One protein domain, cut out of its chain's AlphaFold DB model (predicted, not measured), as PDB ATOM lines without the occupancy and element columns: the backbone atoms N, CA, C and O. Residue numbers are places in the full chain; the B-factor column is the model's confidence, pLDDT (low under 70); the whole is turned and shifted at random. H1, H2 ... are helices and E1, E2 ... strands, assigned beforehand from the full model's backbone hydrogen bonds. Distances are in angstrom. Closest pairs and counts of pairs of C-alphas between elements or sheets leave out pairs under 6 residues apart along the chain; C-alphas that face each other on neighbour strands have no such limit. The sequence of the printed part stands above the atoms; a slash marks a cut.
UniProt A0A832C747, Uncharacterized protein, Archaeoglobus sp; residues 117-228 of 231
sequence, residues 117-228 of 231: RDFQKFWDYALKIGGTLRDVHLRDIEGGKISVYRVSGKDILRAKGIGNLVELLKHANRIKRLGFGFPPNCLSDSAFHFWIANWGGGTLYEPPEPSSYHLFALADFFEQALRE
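What this domain is: This is residues 117 to 228 of the 231 residues of an uncharacterized protein of Archaeoglobus sp (UniProt A0A832C747). A long sheet of five antiparallel strands, curled like part of a barrel, has H1 and H2 over one face, in two layers. H3 grazes the sheet and packs with its residues 222 to 226 on H1. The 112 printed residues, mixed in class, include three named helices and five named strands, along the chain H1 E1 E2 H2 E3 E4 E5 H3; the sheet's order is E2 E1 E3 E4 E5. It is compact, with a radius of gyration of the C-alphas of 14.0 A, and spans 43 by 28 by 23 A, only just elongated.

How they stand to each other: Edge strand E2, residues 146 to 152, makes a hairpin with E1, residues 132 to 141; N 138 and O 149, 2.8 A apart, are within hydrogen-bond range. E1 is also the antiparallel neighbour of E3, residues 172 to 182, with N 134 and O 179 within that range at 2.8 A. E3, E4, residues 192 to 197, and E5, residues 202 to 206, form a meander, each strand the antiparallel neighbour of the one before; N 180 and O 194 are 2.8 A apart, N 195 and O 203 2.9 A, both within range. H1, residues 117 to 128, lies over E1 and E3 at a height over the sheet of 8.4 A; its closest C-alphas to E3 are those of Phe 119 and Leu 178, 7.1 A. H2, residues 165 to 171, is on the same face, over E1 at 9.0 A; their closest C-alphas are those of Ile 141 and His 171, 5.3 A. E2, H2 and E3 make a split strand-helix-strand unit, strands running the same way with E1 between, its crossover right-handed. H3, residues 212 to 227, touches H1 with residues 222 to 226 alone, at a steep tilt of 66 degrees, closest at the C-alphas of Tyr 125 and Ala 225, 5.3 A. In H1, H2 and H3 every O i to N i+4 pair is within hydrogen-bond range.

Where its parts are: H1 begins at C-alpha 117, (21.361, -42.558, 60.756), and H3, 22.4 A long, ends at C-alpha 227, (11.431, -46.816, 55.397). E1 is 22.6 A long and bends by 60 degrees at residue 135; E3 is 25.0 A long and bends by 64 degrees at residue 176.

The domain as a whole: The C-alphas of Lys 145 and Ser 212, the two farthest apart, are 43.2 A apart. The printed part has no cut; the link E2 to H2, residues 153 to 164, is long. No printed residue is under 70 in pLDDT.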
ATOM      1  N   ARG A 117      22.302 -41.425  60.787       92.44
ATOM      2  CA  ARG A 117      21.361 -42.558  60.756       92.44
ATOM      3  C   ARG A 117      20.788 -42.835  59.367       92.44
ATOM      4  O   ARG A 117      20.637 -43.989  58.995       92.44
ATOM      5  N   ASP A 118      20.527 -41.793  58.575       94.94
ATOM      6  CA  ASP A 118      20.015 -41.954  57.209       94.94
ATOM      7  C   ASP A 118      21.077 -42.650  56.344       94.94
ATOM      8  O   ASP A 118      20.785 -43.585  55.609       94.94
ATOM      9  N   PHE A 119      22.343 -42.255  56.502       95.19
ATOM     10  CA  PHE A 119      23.466 -42.904  55.826       95.19
ATOM     11  C   PHE A 119      23.682 -44.361  56.235       95.19
ATOM     12  O   PHE A 119      24.055 -45.163  55.382       95.19
ATOM     13  N   GLN A 120      23.456 -44.705  57.506       92.56
ATOM     14  CA  GLN A 120      23.502 -46.097  57.963       92.56
ATOM     15  C   GLN A 120      22.423 -46.923  57.263       92.56
ATOM     16  O   GLN A 120      22.753 -47.918  56.629       92.56
ATOM     17  N   LYS A 121      21.184 -46.422  57.224       95.06
ATOM     18  CA  LYS A 121      20.089 -47.055  56.477       95.06
ATOM     19  C   LYS A 121      20.405 -47.242  54.993       95.06
ATOM     20  O   LYS A 121      20.145 -48.304  54.439       95.06
ATOM     21  N   PHE A 122      21.000 -46.238  54.342       95.62
ATOM     22  CA  PHE A 122      21.431 -46.371  52.945       95.62
ATOM     23  C   PHE A 122      22.480 -47.457  52.764       95.62
ATOM     24  O   PHE A 122      22.431 -48.185  51.778       95.62
ATOM     25  N   TRP A 123      23.425 -47.564  53.695       94.25
ATOM     26  CA  TRP A 123      24.441 -48.601  53.639       94.25
ATOM     27  C   TRP A 123      23.833 -49.991  53.830       94.25
ATOM     28  O   TRP A 123      24.045 -50.858  52.980       94.25
ATOM     29  N   ASP A 124      23.037 -50.185  54.875       93.75
ATOM     30  CA  ASP A 124      22.420 -51.475  55.184       93.75
ATOM     31  C   ASP A 124      21.526 -51.944  54.028       93.75
ATOM     32  O   ASP A 124      21.679 -53.065  53.529       93.75
ATOM     33  N   TYR A 125      20.679 -51.050  53.510       96.44
ATOM     34  CA  TYR A 125      19.820 -51.350  52.369       96.44
ATOM     35  C   TYR A 125      20.622 -51.623  51.091       96.44
ATOM     36  O   TYR A 125      20.318 -52.570  50.365       96.44
ATOM     37  N   ALA A 126      21.689 -50.856  50.826       95.44
ATOM     38  CA  ALA A 126      22.555 -51.102  49.677       95.44
ATOM     39  C   ALA A 126      23.176 -52.502  49.726       95.44
ATOM     40  O   ALA A 126      23.133 -53.205  48.721       95.44
ATOM     41  N   LEU A 127      23.706 -52.931  50.877       93.00
ATOM     42  CA  LEU A 127      24.259 -54.281  51.031       93.00
ATOM     43  C   LEU A 127      23.187 -55.358  50.836       93.00
ATOM     44  O   LEU A 127      23.435 -56.348  50.147       93.00
ATOM     45  N   LYS A 128      21.992 -55.151  51.404       95.38
ATOM     46  CA  LYS A 128      20.860 -56.081  51.310       95.38
ATOM     47  C   LYS A 128      20.458 -56.379  49.866       95.38
ATOM     48  O   LYS A 128      20.159 -57.528  49.555       95.38
ATOM     49  N   ILE A 129      20.478 -55.379  48.985       95.94
ATOM     50  CA  ILE A 129      20.110 -55.546  47.567       95.94
ATOM     51  C   ILE A 129      21.313 -55.853  46.654       95.94
ATOM     52  O   ILE A 129      21.205 -55.775  45.432       95.94
ATOM     53  N   GLY A 130      22.470 -56.213  47.223       95.00
ATOM     54  CA  GLY A 130      23.659 -56.631  46.467       95.00
ATOM     55  C   GLY A 130      24.571 -55.492  45.996       95.00
ATOM     56  O   GLY A 130      25.459 -55.706  45.169       95.00
ATOM     57  N   GLY A 131      24.379 -54.281  46.514       95.12
ATOM     58  CA  GLY A 131      25.277 -53.151  46.312       95.12
ATOM     59  C   GLY A 131      26.562 -53.243  47.134       95.12
ATOM     60  O   GLY A 131      26.669 -53.980  48.114       95.12
ATOM     61  N   THR A 132      27.554 -52.445  46.751       93.88
ATOM     62  CA  THR A 132      28.817 -52.303  47.478       93.88
ATOM     63  C   THR A 132      29.121 -50.850  47.794       93.88
ATOM     64  O   THR A 132      28.788 -49.940  47.035       93.88
ATOM     65  N   LEU A 133      29.794 -50.621  48.919       93.69
ATOM     66  CA  LEU A 133      30.289 -49.300  49.279       93.69
ATOM     67  C   LEU A 133      31.469 -48.934  48.362       93.69
ATOM     68  O   LEU A 133      32.403 -49.720  48.191       93.69
ATOM     69  N   ARG A 134      31.413 -47.749  47.753       94.62
ATOM     70  CA  ARG A 134      32.401 -47.243  46.780       94.62
ATOM     71  C   ARG A 134      33.071 -45.957  47.224       94.62
ATOM     72  O   ARG A 134      34.180 -45.673  46.782       94.62
ATOM     73  N   ASP A 135      32.422 -45.181  48.084       95.12
ATOM     74  CA  ASP A 135      32.971 -43.928  48.583       95.12
ATOM     75  C   ASP A 135      32.531 -43.655  50.018       95.12
ATOM     76  O   ASP A 135      31.374 -43.871  50.380       95.12
ATOM     77  N   VAL A 136      33.464 -43.169  50.827       95.56
ATOM     78  CA  VAL A 136      33.227 -42.747  52.202       95.56
ATOM     79  C   VAL A 136      33.942 -41.424  52.430       95.56
ATOM     80  O   VAL A 136      35.147 -41.310  52.210       95.56
ATOM     81  N   HIS A 137      33.214 -40.431  52.944       95.94
ATOM     82  CA  HIS A 137      33.782 -39.178  53.435       95.94
ATOM     83  C   HIS A 137      33.254 -38.870  54.834       95.94
ATOM     84  O   HIS A 137      32.096 -38.490  55.013       95.94
ATOM     85  N   LEU A 138      34.133 -38.985  55.824       95.25
ATOM     86  CA  LEU A 138      33.857 -38.758  57.239       95.25
ATOM     87  C   LEU A 138      34.532 -37.480  57.729       95.25
ATOM     88  O   LEU A 138      35.544 -37.026  57.179       95.25
ATOM     89  N   ARG A 139      33.964 -36.901  58.783       93.56
ATOM     90  CA  ARG A 139      34.513 -35.753  59.500       93.56
ATOM     91  C   ARG A 139      34.456 -35.993  61.000       93.56
ATOM     92  O   ARG A 139      33.498 -36.597  61.487       93.56
ATOM     93  N   ASP A 140      35.453 -35.440  61.681       91.81
ATOM     94  CA  ASP A 140      35.533 -35.355  63.138       91.81
ATOM     95  C   ASP A 140      35.403 -36.743  63.795       91.81
ATOM     96  O   ASP A 140      34.436 -37.047  64.494       91.81
ATOM     97  N   ILE A 141      36.361 -37.622  63.499       90.19
ATOM     98  CA  ILE A 141      36.440 -38.987  64.030       90.19
ATOM     99  C   ILE A 141      37.213 -38.980  65.354       90.19
ATOM    100  O   ILE A 141      38.182 -38.229  65.505       90.19
ATOM    101  N   GLU A 142      36.779 -39.815  66.304       86.81
ATOM    102  CA  GLU A 142      37.406 -39.984  67.626       86.81
ATOM    103  C   GLU A 142      37.546 -38.663  68.401       86.81
ATOM    104  O   GLU A 142      38.621 -38.298  68.878       86.81
ATOM    105  N   GLY A 143      36.460 -37.891  68.487       80.81
ATOM    106  CA  GLY A 143      36.493 -36.591  69.165       80.81
ATOM    107  C   GLY A 143      37.361 -35.551  68.446       80.81
ATOM    108  O   GLY A 143      37.835 -34.612  69.074       80.81
ATOM    109  N   GLY A 144      37.584 -35.719  67.138       80.88
ATOM    110  CA  GLY A 144      38.308 -34.760  66.301       80.88
ATOM    111  C   GLY A 144      39.796 -35.054  66.117       80.88
ATOM    112  O   GLY A 144      40.466 -34.292  65.423       80.88
ATOM    113  N   LYS A 145      40.317 -36.165  66.658       88.44
ATOM    114  CA  LYS A 145      41.704 -36.602  66.411       88.44
ATOM    115  C   LYS A 145      41.993 -36.793  64.923       88.44
ATOM    116  O   LYS A 145      43.080 -36.466  64.458       88.44
ATOM    117  N   ILE A 146      41.003 -37.278  64.172       88.31
ATOM    118  CA  ILE A 146      41.050 -37.336  62.711       88.31
ATOM    119  C   ILE A 146      39.963 -36.402  62.173       88.31
ATOM    120  O   ILE A 146      38.766 -36.686  62.244       88.31
ATOM    121  N   SER A 147      40.385 -35.268  61.616       90.94
ATOM    122  CA  SER A 147      39.473 -34.238  61.105       90.94
ATOM    123  C   SER A 147      38.745 -34.675  59.833       90.94
ATOM    124  O   SER A 147      37.568 -34.359  59.637       90.94
ATOM    125  N   VAL A 148      39.438 -35.404  58.954       93.88
ATOM    126  CA  VAL A 148      38.914 -35.881  57.672       93.88
ATOM    127  C   VAL A 148      39.425 -37.278  57.396       93.88
ATOM    128  O   VAL A 148      40.628 -37.513  57.401       93.88
ATOM    129  N   TYR A 149      38.504 -38.167  57.051       92.94
ATOM    130  CA  TYR A 149      38.836 -39.442  56.440       92.94
ATOM    131  C   TYR A 149      38.052 -39.570  55.141       92.94
ATOM    132  O   TYR A 149      36.835 -39.358  55.120       92.94
ATOM    133  N   ARG A 150      38.744 -39.869  54.042       93.94
ATOM    134  CA  ARG A 150      38.117 -40.047  52.735       93.94
ATOM    135  C   ARG A 150      38.768 -41.190  51.982       93.94
ATOM    136  O   ARG A 150      39.985 -41.219  51.837       93.94
ATOM    137  N   VAL A 151      37.936 -42.068  51.444       93.31
ATOM    138  CA  VAL A 151      38.353 -43.178  50.591       93.31
ATOM    139  C   VAL A 151      37.323 -43.382  49.487       93.31
ATOM    140  O   VAL A 151      36.123 -43.239  49.711       93.31
ATOM    141  N   SER A 152      37.795 -43.716  48.291       92.44
ATOM    142  CA  SER A 152      36.952 -44.046  47.144       92.44
ATOM    143  C   SER A 152      37.605 -45.138  46.306       92.44
ATOM    144  O   SER A 152      38.818 -45.099  46.099       92.44
ATOM    145  N   GLY A 153      36.831 -46.088  45.793       89.69
ATOM    146  CA  GLY A 153      37.358 -47.194  45.001       89.69
ATOM    147  C   GLY A 153      36.301 -48.231  44.643       89.69
ATOM    148  O   GLY A 153      35.129 -48.089  44.980       89.69
ATOM    149  N   LYS A 154      36.716 -49.289  43.937       84.88
ATOM    150  CA  LYS A 154      35.789 -50.333  43.475       84.88
ATOM    151  C   LYS A 154      35.376 -51.333  44.563       84.88
ATOM    152  O   LYS A 154      34.286 -51.885  44.493       84.88
ATOM    153  N   ASP A 155      36.229 -51.553  45.554       78.81
ATOM    154  CA  ASP A 155      35.959 -52.465  46.668       78.81
ATOM    155  C   ASP A 155      36.708 -51.982  47.915       78.81
ATOM    156  O   ASP A 155      37.748 -52.515  48.306       78.81
ATOM    157  N   ILE A 156      36.229 -50.878  48.495       87.12
ATOM    158  CA  ILE A 156      36.927 -50.220  49.609       87.12
ATOM    159  C   ILE A 156      36.876 -51.040  50.904       87.12
ATOM    160  O   ILE A 156      37.720 -50.846  51.770       87.12
ATOM    161  N   LEU A 157      35.907 -51.955  51.035       83.88
ATOM    162  CA  LEU A 157      35.750 -52.797  52.222       83.88
ATOM    163  C   LEU A 157      36.784 -53.929  52.266       83.88
ATOM    164  O   LEU A 157      37.179 -54.344  53.350       83.88
ATOM    165  N   ARG A 158      37.236 -54.426  51.105       82.06
ATOM    166  CA  ARG A 158      38.243 -55.501  51.018       82.06
ATOM    167  C   ARG A 158      39.665 -55.000  50.781       82.06
ATOM    168  O   ARG A 158      40.609 -55.793  50.785       82.06
ATOM    169  N   ALA A 159      39.840 -53.704  50.556       83.06
ATOM    170  CA  ALA A 159      41.146 -53.124  50.302       83.06
ATOM    171  C   ALA A 159      42.039 -53.186  51.556       83.06
ATOM    172  O   ALA A 159      41.705 -52.673  52.626       83.06
ATOM    173  N   LYS A 160      43.215 -53.808  51.411       79.44
ATOM    174  CA  LYS A 160      44.215 -53.887  52.485       79.44
ATOM    175  C   LYS A 160      44.695 -52.478  52.858       79.44
ATOM    176  O   LYS A 160      44.973 -51.669  51.980       79.44
ATOM    177  N   GLY A 161      44.815 -52.203  54.157       77.50
ATOM    178  CA  GLY A 161      45.345 -50.936  54.683       77.50
ATOM    179  C   GLY A 161      44.317 -49.816  54.904       77.50
ATOM    180  O   GLY A 161      44.684 -48.774  55.434       77.50
ATOM    181  N   ILE A 162      43.040 -50.021  54.558       76.56
ATOM    182  CA  ILE A 162      41.975 -49.006  54.721       76.56
ATOM    183  C   ILE A 162      41.410 -48.981  56.158       76.56
ATOM    184  O   ILE A 162      40.781 -48.007  56.572       76.56
ATOM    185  N   GLY A 163      41.729 -49.996  56.966       77.06
ATOM    186  CA  GLY A 163      41.235 -50.135  58.335       77.06
ATOM    187  C   GLY A 163      39.769 -50.572  58.383       77.06
ATOM    188  O   GLY A 163      39.148 -50.865  57.361       77.06
ATOM    189  N   ASN A 164      39.208 -50.648  59.588       85.81
ATOM    190  CA  ASN A 164      37.827 -51.074  59.791       85.81
ATOM    191  C   ASN A 164      36.850 -49.911  59.536       85.81
ATOM    192  O   ASN A 164      36.551 -49.119  60.429       85.81
ATOM    193  N   LEU A 165      36.335 -49.800  58.307       85.12
ATOM    194  CA  LEU A 165      35.410 -48.726  57.915       85.12
ATOM    195  C   LEU A 165      34.126 -48.687  58.758       85.12
ATOM    196  O   LEU A 165      33.609 -47.602  59.028       85.12
ATOM    197  N   VAL A 166      33.628 -49.845  59.202       83.00
ATOM    198  CA  VAL A 166      32.437 -49.938  60.065       83.00
ATOM    199  C   VAL A 166      32.696 -49.246  61.403       83.00
ATOM    200  O   VAL A 166      31.859 -48.493  61.900       83.00
ATOM    201  N   GLU A 167      33.873 -49.469  61.978       85.62
ATOM    202  CA  GLU A 167      34.297 -48.859  63.236       85.62
ATOM    203  C   GLU A 167      34.533 -47.352  63.080       85.62
ATOM    204  O   GLU A 167      33.992 -46.557  63.851       85.62
ATOM    205  N   LEU A 168      35.212 -46.931  62.008       87.19
ATOM    206  CA  LEU A 168      35.399 -45.511  61.689       87.19
ATOM    207  C   LEU A 168      34.068 -44.762  61.554       87.19
ATOM    208  O   LEU A 168      33.929 -43.637  62.038       87.19
ATOM    209  N   LEU A 169      33.061 -45.385  60.942       86.62
ATOM    210  CA  LEU A 169      31.721 -44.815  60.819       86.62
ATOM    211  C   LEU A 169      31.027 -44.656  62.176       86.62
ATOM    212  O   LEU A 169      30.346 -43.650  62.393       86.62
ATOM    213  N   LYS A 170      31.237 -45.576  63.123       86.62
ATOM    214  CA  LYS A 170      30.733 -45.434  64.499       86.62
ATOM    215  C   LYS A 170      31.387 -44.249  65.211       86.62
ATOM    216  O   LYS A 170      30.661 -43.462  65.814       86.62
ATOM    217  N   HIS A 171      32.695 -44.052  65.050       90.25
ATOM    218  CA  HIS A 171      33.442 -42.972  65.709       90.25
ATOM    219  C   HIS A 171      33.375 -41.606  65.017       90.25
ATOM    220  O   HIS A 171      33.722 -40.600  65.634       90.25
ATOM    221  N   ALA A 172      32.934 -41.537  63.759       91.69
ATOM    222  CA  ALA A 172      32.722 -40.274  63.061       91.69
ATOM    223  C   ALA A 172      31.539 -39.500  63.655       91.69
ATOM    224  O   ALA A 172      30.427 -40.030  63.741       91.69
ATOM    225  N   ASN A 173      31.732 -38.221  63.974       90.56
ATOM    226  CA  ASN A 173      30.620 -37.346  64.350       90.56
ATOM    227  C   ASN A 173      29.695 -37.073  63.152       90.56
ATOM    228  O   ASN A 173      28.477 -36.986  63.290       90.56
ATOM    229  N   ARG A 174      30.270 -36.956  61.946       91.44
ATOM    230  CA  ARG A 174      29.508 -36.644  60.733       91.44
ATOM    231  C   ARG A 174      29.973 -37.442  59.524       91.44
ATOM    232  O   ARG A 174      31.157 -37.486  59.196       91.44
ATOM    233  N   ILE A 175      28.994 -37.941  58.779       95.56
ATOM    234  CA  ILE A 175      29.171 -38.466  57.428       95.56
ATOM    235  C   ILE A 175      28.884 -37.324  56.456       95.56
ATOM    236  O   ILE A 175      27.799 -36.744  56.462       95.56
ATOM    237  N   LYS A 176      29.883 -36.934  55.665       95.81
ATOM    238  CA  LYS A 176      29.728 -35.901  54.634       95.81
ATOM    239  C   LYS A 176      29.164 -36.462  53.346       95.81
ATOM    240  O   LYS A 176      28.374 -35.772  52.707       95.81
ATOM    241  N   ARG A 177      29.590 -37.668  52.979       96.31
ATOM    242  CA  ARG A 177      29.192 -38.352  51.755       96.31
ATOM    243  C   ARG A 177      29.362 -39.859  51.913       96.31
ATOM    244  O   ARG A 177      30.320 -40.288  52.555       96.31
ATOM    245  N   LEU A 178      28.464 -40.614  51.288       96.75
ATOM    246  CA  LEU A 178      28.629 -42.037  50.991       96.75
ATOM    247  C   LEU A 178      28.345 -42.284  49.515       96.75
ATOM    248  O   LEU A 178      27.482 -41.626  48.931       96.75
ATOM    249  N   GLY A 179      29.056 -43.236  48.928       97.06
ATOM    250  CA  GLY A 179      28.815 -43.703  47.574       97.06
ATOM    251  C   GLY A 179      28.710 -45.207  47.479       97.06
ATOM    252  O   GLY A 179      29.339 -45.943  48.239       97.06
ATOM    253  N   PHE A 180      27.917 -45.636  46.510       97.00
ATOM    254  CA  PHE A 180      27.498 -47.009  46.308       97.00
ATOM    255  C   PHE A 180      27.681 -47.397  44.846       97.00
ATOM    256  O   PHE A 180      27.581 -46.560  43.946       97.00
ATOM    257  N   GLY A 181      27.960 -48.675  44.624       96.62
ATOM    258  CA  GLY A 181      27.982 -49.297  43.312       96.62
ATOM    259  C   GLY A 181      27.062 -50.507  43.307       96.62
ATOM    260  O   GLY A 181      27.111 -51.302  44.240       96.62
ATOM    261  N   PHE A 182      26.262 -50.664  42.262       97.06
ATOM    262  CA  PHE A 182      25.370 -51.800  42.075       97.06
ATOM    263  C   PHE A 182      25.657 -52.436  40.717       97.06
ATOM    264  O   PHE A 182      25.735 -51.714  39.717       97.06
ATOM    265  N   PRO A 183      25.828 -53.764  40.650       95.75
ATOM    266  CA  PRO A 183      25.862 -54.446  39.368       95.75
ATOM    267  C   PRO A 183      24.478 -54.391  38.688       95.75
ATOM    268  O   PRO A 183      23.477 -54.071  39.342       95.75
ATOM    269  N   PRO A 184      24.404 -54.715  37.387       96.25
ATOM    270  CA  PRO A 184      23.135 -54.903  36.692       96.25
ATOM    271  C   PRO A 184      22.191 -55.845  37.451       96.25
ATOM    272  O   PRO A 184      22.626 -56.838  38.032       96.25
ATOM    273  N   ASN A 185      20.897 -55.550  37.389       94.44
ATOM    274  CA  ASN A 185      19.776 -56.259  38.014       94.44
ATOM    275  C   ASN A 185      19.676 -56.169  39.550       94.44
ATOM    276  O   ASN A 185      18.791 -56.798  40.125       94.44
ATOM    277  N   CYS A 186      20.522 -55.379  40.222       94.19
ATOM    278  CA  CYS A 186      20.367 -55.099  41.659       94.19
ATOM    279  C   CYS A 186      19.430 -53.915  41.941       94.19
ATOM    280  O   CYS A 186      18.567 -54.002  42.808       94.19
ATOM    281  N   LEU A 187      19.613 -52.803  41.219       93.06
ATOM    282  CA  LEU A 187      18.803 -51.583  41.365       93.06
ATOM    283  C   LEU A 187      17.948 -51.308  40.118       93.06
ATOM    284  O   LEU A 187      16.824 -50.835  40.220       93.06
ATOM    285  N   SER A 188      18.485 -51.637  38.945       93.12
ATOM    286  CA  SER A 188      17.838 -51.599  37.629       93.12
ATOM    287  C   SER A 188      18.482 -52.666  36.748       93.12
ATOM    288  O   SER A 188      19.462 -53.284  37.151       93.12
ATOM    289  N   ASP A 189      18.001 -52.820  35.522       93.25
ATOM    290  CA  ASP A 189      18.676 -53.538  34.431       93.25
ATOM    291  C   ASP A 189      20.130 -53.081  34.164       93.25
ATOM    292  O   ASP A 189      20.959 -53.880  33.735       93.25
ATOM    293  N   SER A 190      20.457 -51.820  34.451       95.06
ATOM    294  CA  SER A 190      21.790 -51.231  34.282       95.06
ATOM    295  C   SER A 190      22.597 -51.187  35.580       95.06
ATOM    296  O   SER A 190      22.054 -51.188  36.686       95.06
ATOM    297  N   ALA A 191      23.923 -51.107  35.444       96.00
ATOM    298  CA  ALA A 191      24.810 -50.844  36.574       96.00
ATOM    299  C   ALA A 191      24.598 -49.426  37.125       96.00
ATOM    300  O   ALA A 191      24.326 -48.490  36.371       96.00
ATOM    301  N   PHE A 192      24.777 -49.274  38.438       97.56
ATOM    302  CA  PHE A 192      24.760 -47.976  39.102       97.56
ATOM    303  C   PHE A 192      26.066 -47.691  39.809       97.56
ATOM    304  O   PHE A 192      26.631 -48.548  40.485       97.56
ATOM    305  N   HIS A 193      26.479 -46.434  39.760       96.62
ATOM    306  CA  HIS A 193      27.534 -45.916  40.611       96.62
ATOM    307  C   HIS A 193      27.225 -44.466  40.935       96.62
ATOM    308  O   HIS A 193      27.173 -43.624  40.043       96.62
ATOM    309  N   PHE A 194      27.030 -44.160  42.211       97.38
ATOM    310  CA  PHE A 194      26.739 -42.803  42.649       97.38
ATOM    311  C   PHE A 194      27.277 -42.531  44.043       97.38
ATOM    312  O   PHE A 194      27.630 -43.439  44.790       97.38
ATOM    313  N   TRP A 195      27.295 -41.260  44.416       97.31
ATOM    314  CA  TRP A 195      27.409 -40.848  45.806       97.31
ATOM    315  C   TRP A 195      26.397 -39.769  46.139       97.31
ATOM    316  O   TRP A 195      25.995 -38.992  45.277       97.31
ATOM    317  N   ILE A 196      26.040 -39.706  47.415       97.12
ATOM    318  CA  ILE A 196      25.182 -38.685  48.006       97.12
ATOM    319  C   ILE A 196      25.896 -37.999  49.164       97.12
ATOM    320  O   ILE A 196      26.666 -38.617  49.898       97.12
ATOM    321  N   ALA A 197      25.658 -36.702  49.314       97.12
ATOM    322  CA  ALA A 197      26.157 -35.883  50.402       97.12
ATOM    323  C   ALA A 197      25.062 -35.559  51.412       97.12
ATOM    324  O   ALA A 197      23.868 -35.639  51.142       97.12
ATOM    325  N   ASN A 198      25.490 -35.123  52.592       95.19
ATOM    326  CA  ASN A 198      24.613 -34.865  53.729       95.19
ATOM    327  C   ASN A 198      23.580 -33.744  53.500       95.19
ATOM    328  O   ASN A 198      22.644 -33.611  54.278       95.19
ATOM    329  N   TRP A 199      23.748 -32.926  52.463       93.25
ATOM    330  CA  TRP A 199      22.802 -31.873  52.080       93.25
ATOM    331  C   TRP A 199      21.784 -32.322  51.014       93.25
ATOM    332  O   TRP A 199      21.027 -31.496  50.514       93.25
ATOM    333  N   GLY A 200      21.779 -33.605  50.640       93.06
ATOM    334  CA  GLY A 200      20.782 -34.201  49.745       93.06
ATOM    335  C   GLY A 200      21.200 -34.330  48.280       93.06
ATOM    336  O   GLY A 200      20.599 -35.109  47.551       93.06
ATOM    337  N   GLY A 201      22.231 -33.610  47.828       94.94
ATOM    338  CA  GLY A 201      22.746 -33.770  46.464       94.94
ATOM    339  C   GLY A 201      23.834 -34.829  46.337       94.94
ATOM    340  O   GLY A 201      24.248 -35.445  47.316       94.94
ATOM    341  N   GLY A 202      24.325 -35.027  45.118       95.69
ATOM    342  CA  GLY A 202      25.208 -36.142  44.805       95.69
ATOM    343  C   GLY A 202      25.801 -36.087  43.405       95.69
ATOM    344  O   GLY A 202      25.722 -35.073  42.711       95.69
ATOM    345  N   THR A 203      26.385 -37.197  42.972       96.31
ATOM    346  CA  THR A 203      26.726 -37.436  41.564       96.31
ATOM    347  C   THR A 203      26.389 -38.868  41.214       96.31
ATOM    348  O   THR A 203      26.740 -39.776  41.964       96.31
ATOM    349  N   LEU A 204      25.754 -39.049  40.061       96.81
ATOM    350  CA  LEU A 204      25.585 -40.332  39.398       96.81
ATOM    351  C   LEU A 204      26.656 -40.438  38.311       96.81
ATOM    352  O   LEU A 204      26.737 -39.574  37.443       96.81
ATOM    353  N   TYR A 205      27.508 -41.449  38.409       95.75
ATOM    354  CA  TYR A 205      28.549 -41.760  37.432       95.75
ATOM    355  C   TYR A 205      28.083 -42.808  36.422       95.75
ATOM    356  O   TYR A 205      28.465 -42.743  35.258       95.75
ATOM    357  N   GLU A 206      27.274 -43.769  36.869       96.00
ATOM    358  CA  GLU A 206      26.724 -44.831  36.028       96.00
ATOM    359  C   GLU A 206      25.226 -45.000  36.326       96.00
ATOM    360  O   GLU A 206      24.882 -45.080  37.510       96.00
ATOM    361  N   PRO A 207      24.359 -45.050  35.296       95.69
ATOM    362  CA  PRO A 207      24.677 -44.744  33.896       95.69
ATOM    363  C   PRO A 207      24.996 -43.241  33.702       95.69
ATOM    364  O   PRO A 207      24.440 -42.408  34.420       95.69
ATOM    365  N   PRO A 208      25.875 -42.870  32.749       91.06
ATOM    366  CA  PRO A 208      26.250 -41.469  32.516       91.06
ATOM    367  C   PRO A 208      25.080 -40.623  31.991       91.06
ATOM    368  O   PRO A 208      24.977 -39.439  32.305       91.06
ATOM    369  N   GLU A 209      24.176 -41.247  31.235       92.50
ATOM    370  CA  GLU A 209      22.960 -40.636  30.701       92.50
ATOM    371  C   GLU A 209      21.738 -41.394  31.238       92.50
ATOM    372  O   GLU A 209      21.186 -42.269  30.567       92.50
ATOM    373  N   PRO A 210      21.320 -41.129  32.488       94.69
ATOM    374  CA  PRO A 210      20.200 -41.838  33.078       94.69
ATOM    375  C   PRO A 210      18.892 -41.490  32.361       94.69
ATOM    376  O   PRO A 210      18.489 -40.329  32.244       94.69
ATOM    377  N   SER A 211      18.182 -42.530  31.933       93.25
ATOM    378  CA  SER A 211      16.755 -42.430  31.617       93.25
ATOM    379  C   SER A 211      15.928 -42.120  32.874       93.25
ATOM    380  O   SER A 211      16.387 -42.287  34.007       93.25
ATOM    381  N   SER A 212      14.673 -41.718  32.690       91.38
ATOM    382  CA  SER A 212      13.756 -41.442  33.803       91.38
ATOM    383  C   SER A 212      13.500 -42.673  34.674       91.38
ATOM    384  O   SER A 212      13.361 -42.542  35.886       91.38
ATOM    385  N   TYR A 213      13.546 -43.874  34.086       90.88
ATOM    386  CA  TYR A 213      13.476 -45.139  34.819       90.88
ATOM    387  C   TYR A 213      14.658 -45.320  35.783       90.88
ATOM    388  O   TYR A 213      14.465 -45.697  36.934       90.88
ATOM    389  N   HIS A 214      15.876 -44.956  35.365       95.19
ATOM    390  CA  HIS A 214      17.044 -44.994  36.248       95.19
ATOM    391  C   HIS A 214      16.917 -44.015  37.423       95.19
ATOM    392  O   HIS A 214      17.262 -44.341  38.558       95.19
ATOM    393  N   LEU A 215      16.404 -42.809  37.163       95.06
ATOM    394  CA  LEU A 215      16.163 -41.813  38.211       95.06
ATOM    395  C   LEU A 215      15.049 -42.251  39.166       95.06
ATOM    396  O   LEU A 215      15.138 -42.005  40.368       95.06
ATOM    397  N   PHE A 216      14.032 -42.937  38.647       93.19
ATOM    398  CA  PHE A 216      12.981 -43.549  39.446       93.19
ATOM    399  C   PHE A 216      13.525 -44.662  40.349       93.19
ATOM    400  O   PHE A 216      13.241 -44.652  41.543       93.19
ATOM    401  N   ALA A 217      14.365 -45.560  39.826       94.31
ATOM    402  CA  ALA A 217      15.010 -46.609  40.620       94.31
ATOM    403  C   ALA A 217      15.867 -46.033  41.763       94.31
ATOM    404  O   ALA A 217      15.851 -46.546  42.880       94.31
ATOM    405  N   LEU A 218      16.568 -44.916  41.524       95.31
ATOM    406  CA  LEU A 218      17.273 -44.186  42.587       95.31
ATOM    407  C   LEU A 218      16.318 -43.592  43.625       95.31
ATOM    408  O   LEU A 218      16.596 -43.670  44.820       95.31
ATOM    409  N   ALA A 219      15.214 -42.986  43.185       94.06
ATOM    410  CA  ALA A 219      14.212 -42.434  44.090       94.06
ATOM    411  C   ALA A 219      13.624 -43.528  44.996       94.06
ATOM    412  O   ALA A 219      13.546 -43.331  46.210       94.06
ATOM    413  N   ASP A 220      13.280 -44.682  44.416       92.75
ATOM    414  CA  ASP A 220      12.779 -45.843  45.152       92.75
ATOM    415  C   ASP A 220      13.840 -46.381  46.118       92.75
ATOM    416  O   ASP A 220      13.538 -46.577  47.289       92.75
ATOM    417  N   PHE A 221      15.108 -46.492  45.707       95.19
ATOM    418  CA  PHE A 221      16.195 -46.888  46.609       95.19
ATOM    419  C   PHE A 221      16.254 -46.035  47.883       95.19
ATOM    420  O   PHE A 221      16.293 -46.584  48.987       95.19
ATOM    421  N   PHE A 222      16.241 -44.704  47.758       94.81
ATOM    422  CA  PHE A 222      16.280 -43.830  48.933       94.81
ATOM    423  C   PHE A 222      15.020 -43.966  49.783       94.81
ATOM    424  O   PHE A 222      15.101 -43.953  51.011       94.81
ATOM    425  N   GLU A 223      13.860 -44.105  49.148       92.88
ATOM    426  CA  GLU A 223      12.591 -44.258  49.846       92.88
ATOM    427  C   GLU A 223      12.528 -45.569  50.643       92.88
ATOM    428  O   GLU A 223      12.196 -45.543  51.830       92.88
ATOM    429  N   GLN A 224      12.897 -46.697  50.033       94.12
ATOM    430  CA  GLN A 224      12.921 -48.003  50.693       94.12
ATOM    431  C   GLN A 224      13.935 -48.029  51.837       94.12
ATOM    432  O   GLN A 224      13.589 -48.421  52.951       94.12
ATOM    433  N   ALA A 225      15.148 -47.519  51.606       95.31
ATOM    434  CA  ALA A 225      16.173 -47.452  52.640       95.31
ATOM    435  C   ALA A 225      15.709 -46.639  53.860       95.31
ATOM    436  O   ALA A 225      15.892 -47.057  54.999       95.31
ATOM    437  N   LEU A 226      15.060 -45.488  53.654       93.06
ATOM    438  CA  LEU A 226      14.578 -44.658  54.765       93.06
ATOM    439  C   LEU A 226      13.401 -45.290  55.521       93.06
ATOM    440  O   LEU A 226      13.262 -45.051  56.728       93.06
ATOM    441  N   ARG A 227      12.574 -46.084  54.829       89.94
ATOM    442  CA  ARG A 227      11.431 -46.816  55.397       89.94
ATOM    443  C   ARG A 227      11.834 -48.044  56.199       89.94
ATOM    444  O   ARG A 227      11.019 -48.491  57.009       89.94
ATOM    445  N   GLU A 228      13.042 -48.575  56.009       76.31
ATOM    446  CA  GLU A 228      13.511 -49.691  56.825       76.31
ATOM    447  C   GLU A 228      13.431 -49.308  58.312       76.31
ATOM    448  O   GLU A 228      13.954 -48.276  58.766       76.31
TER     449      GLU A 228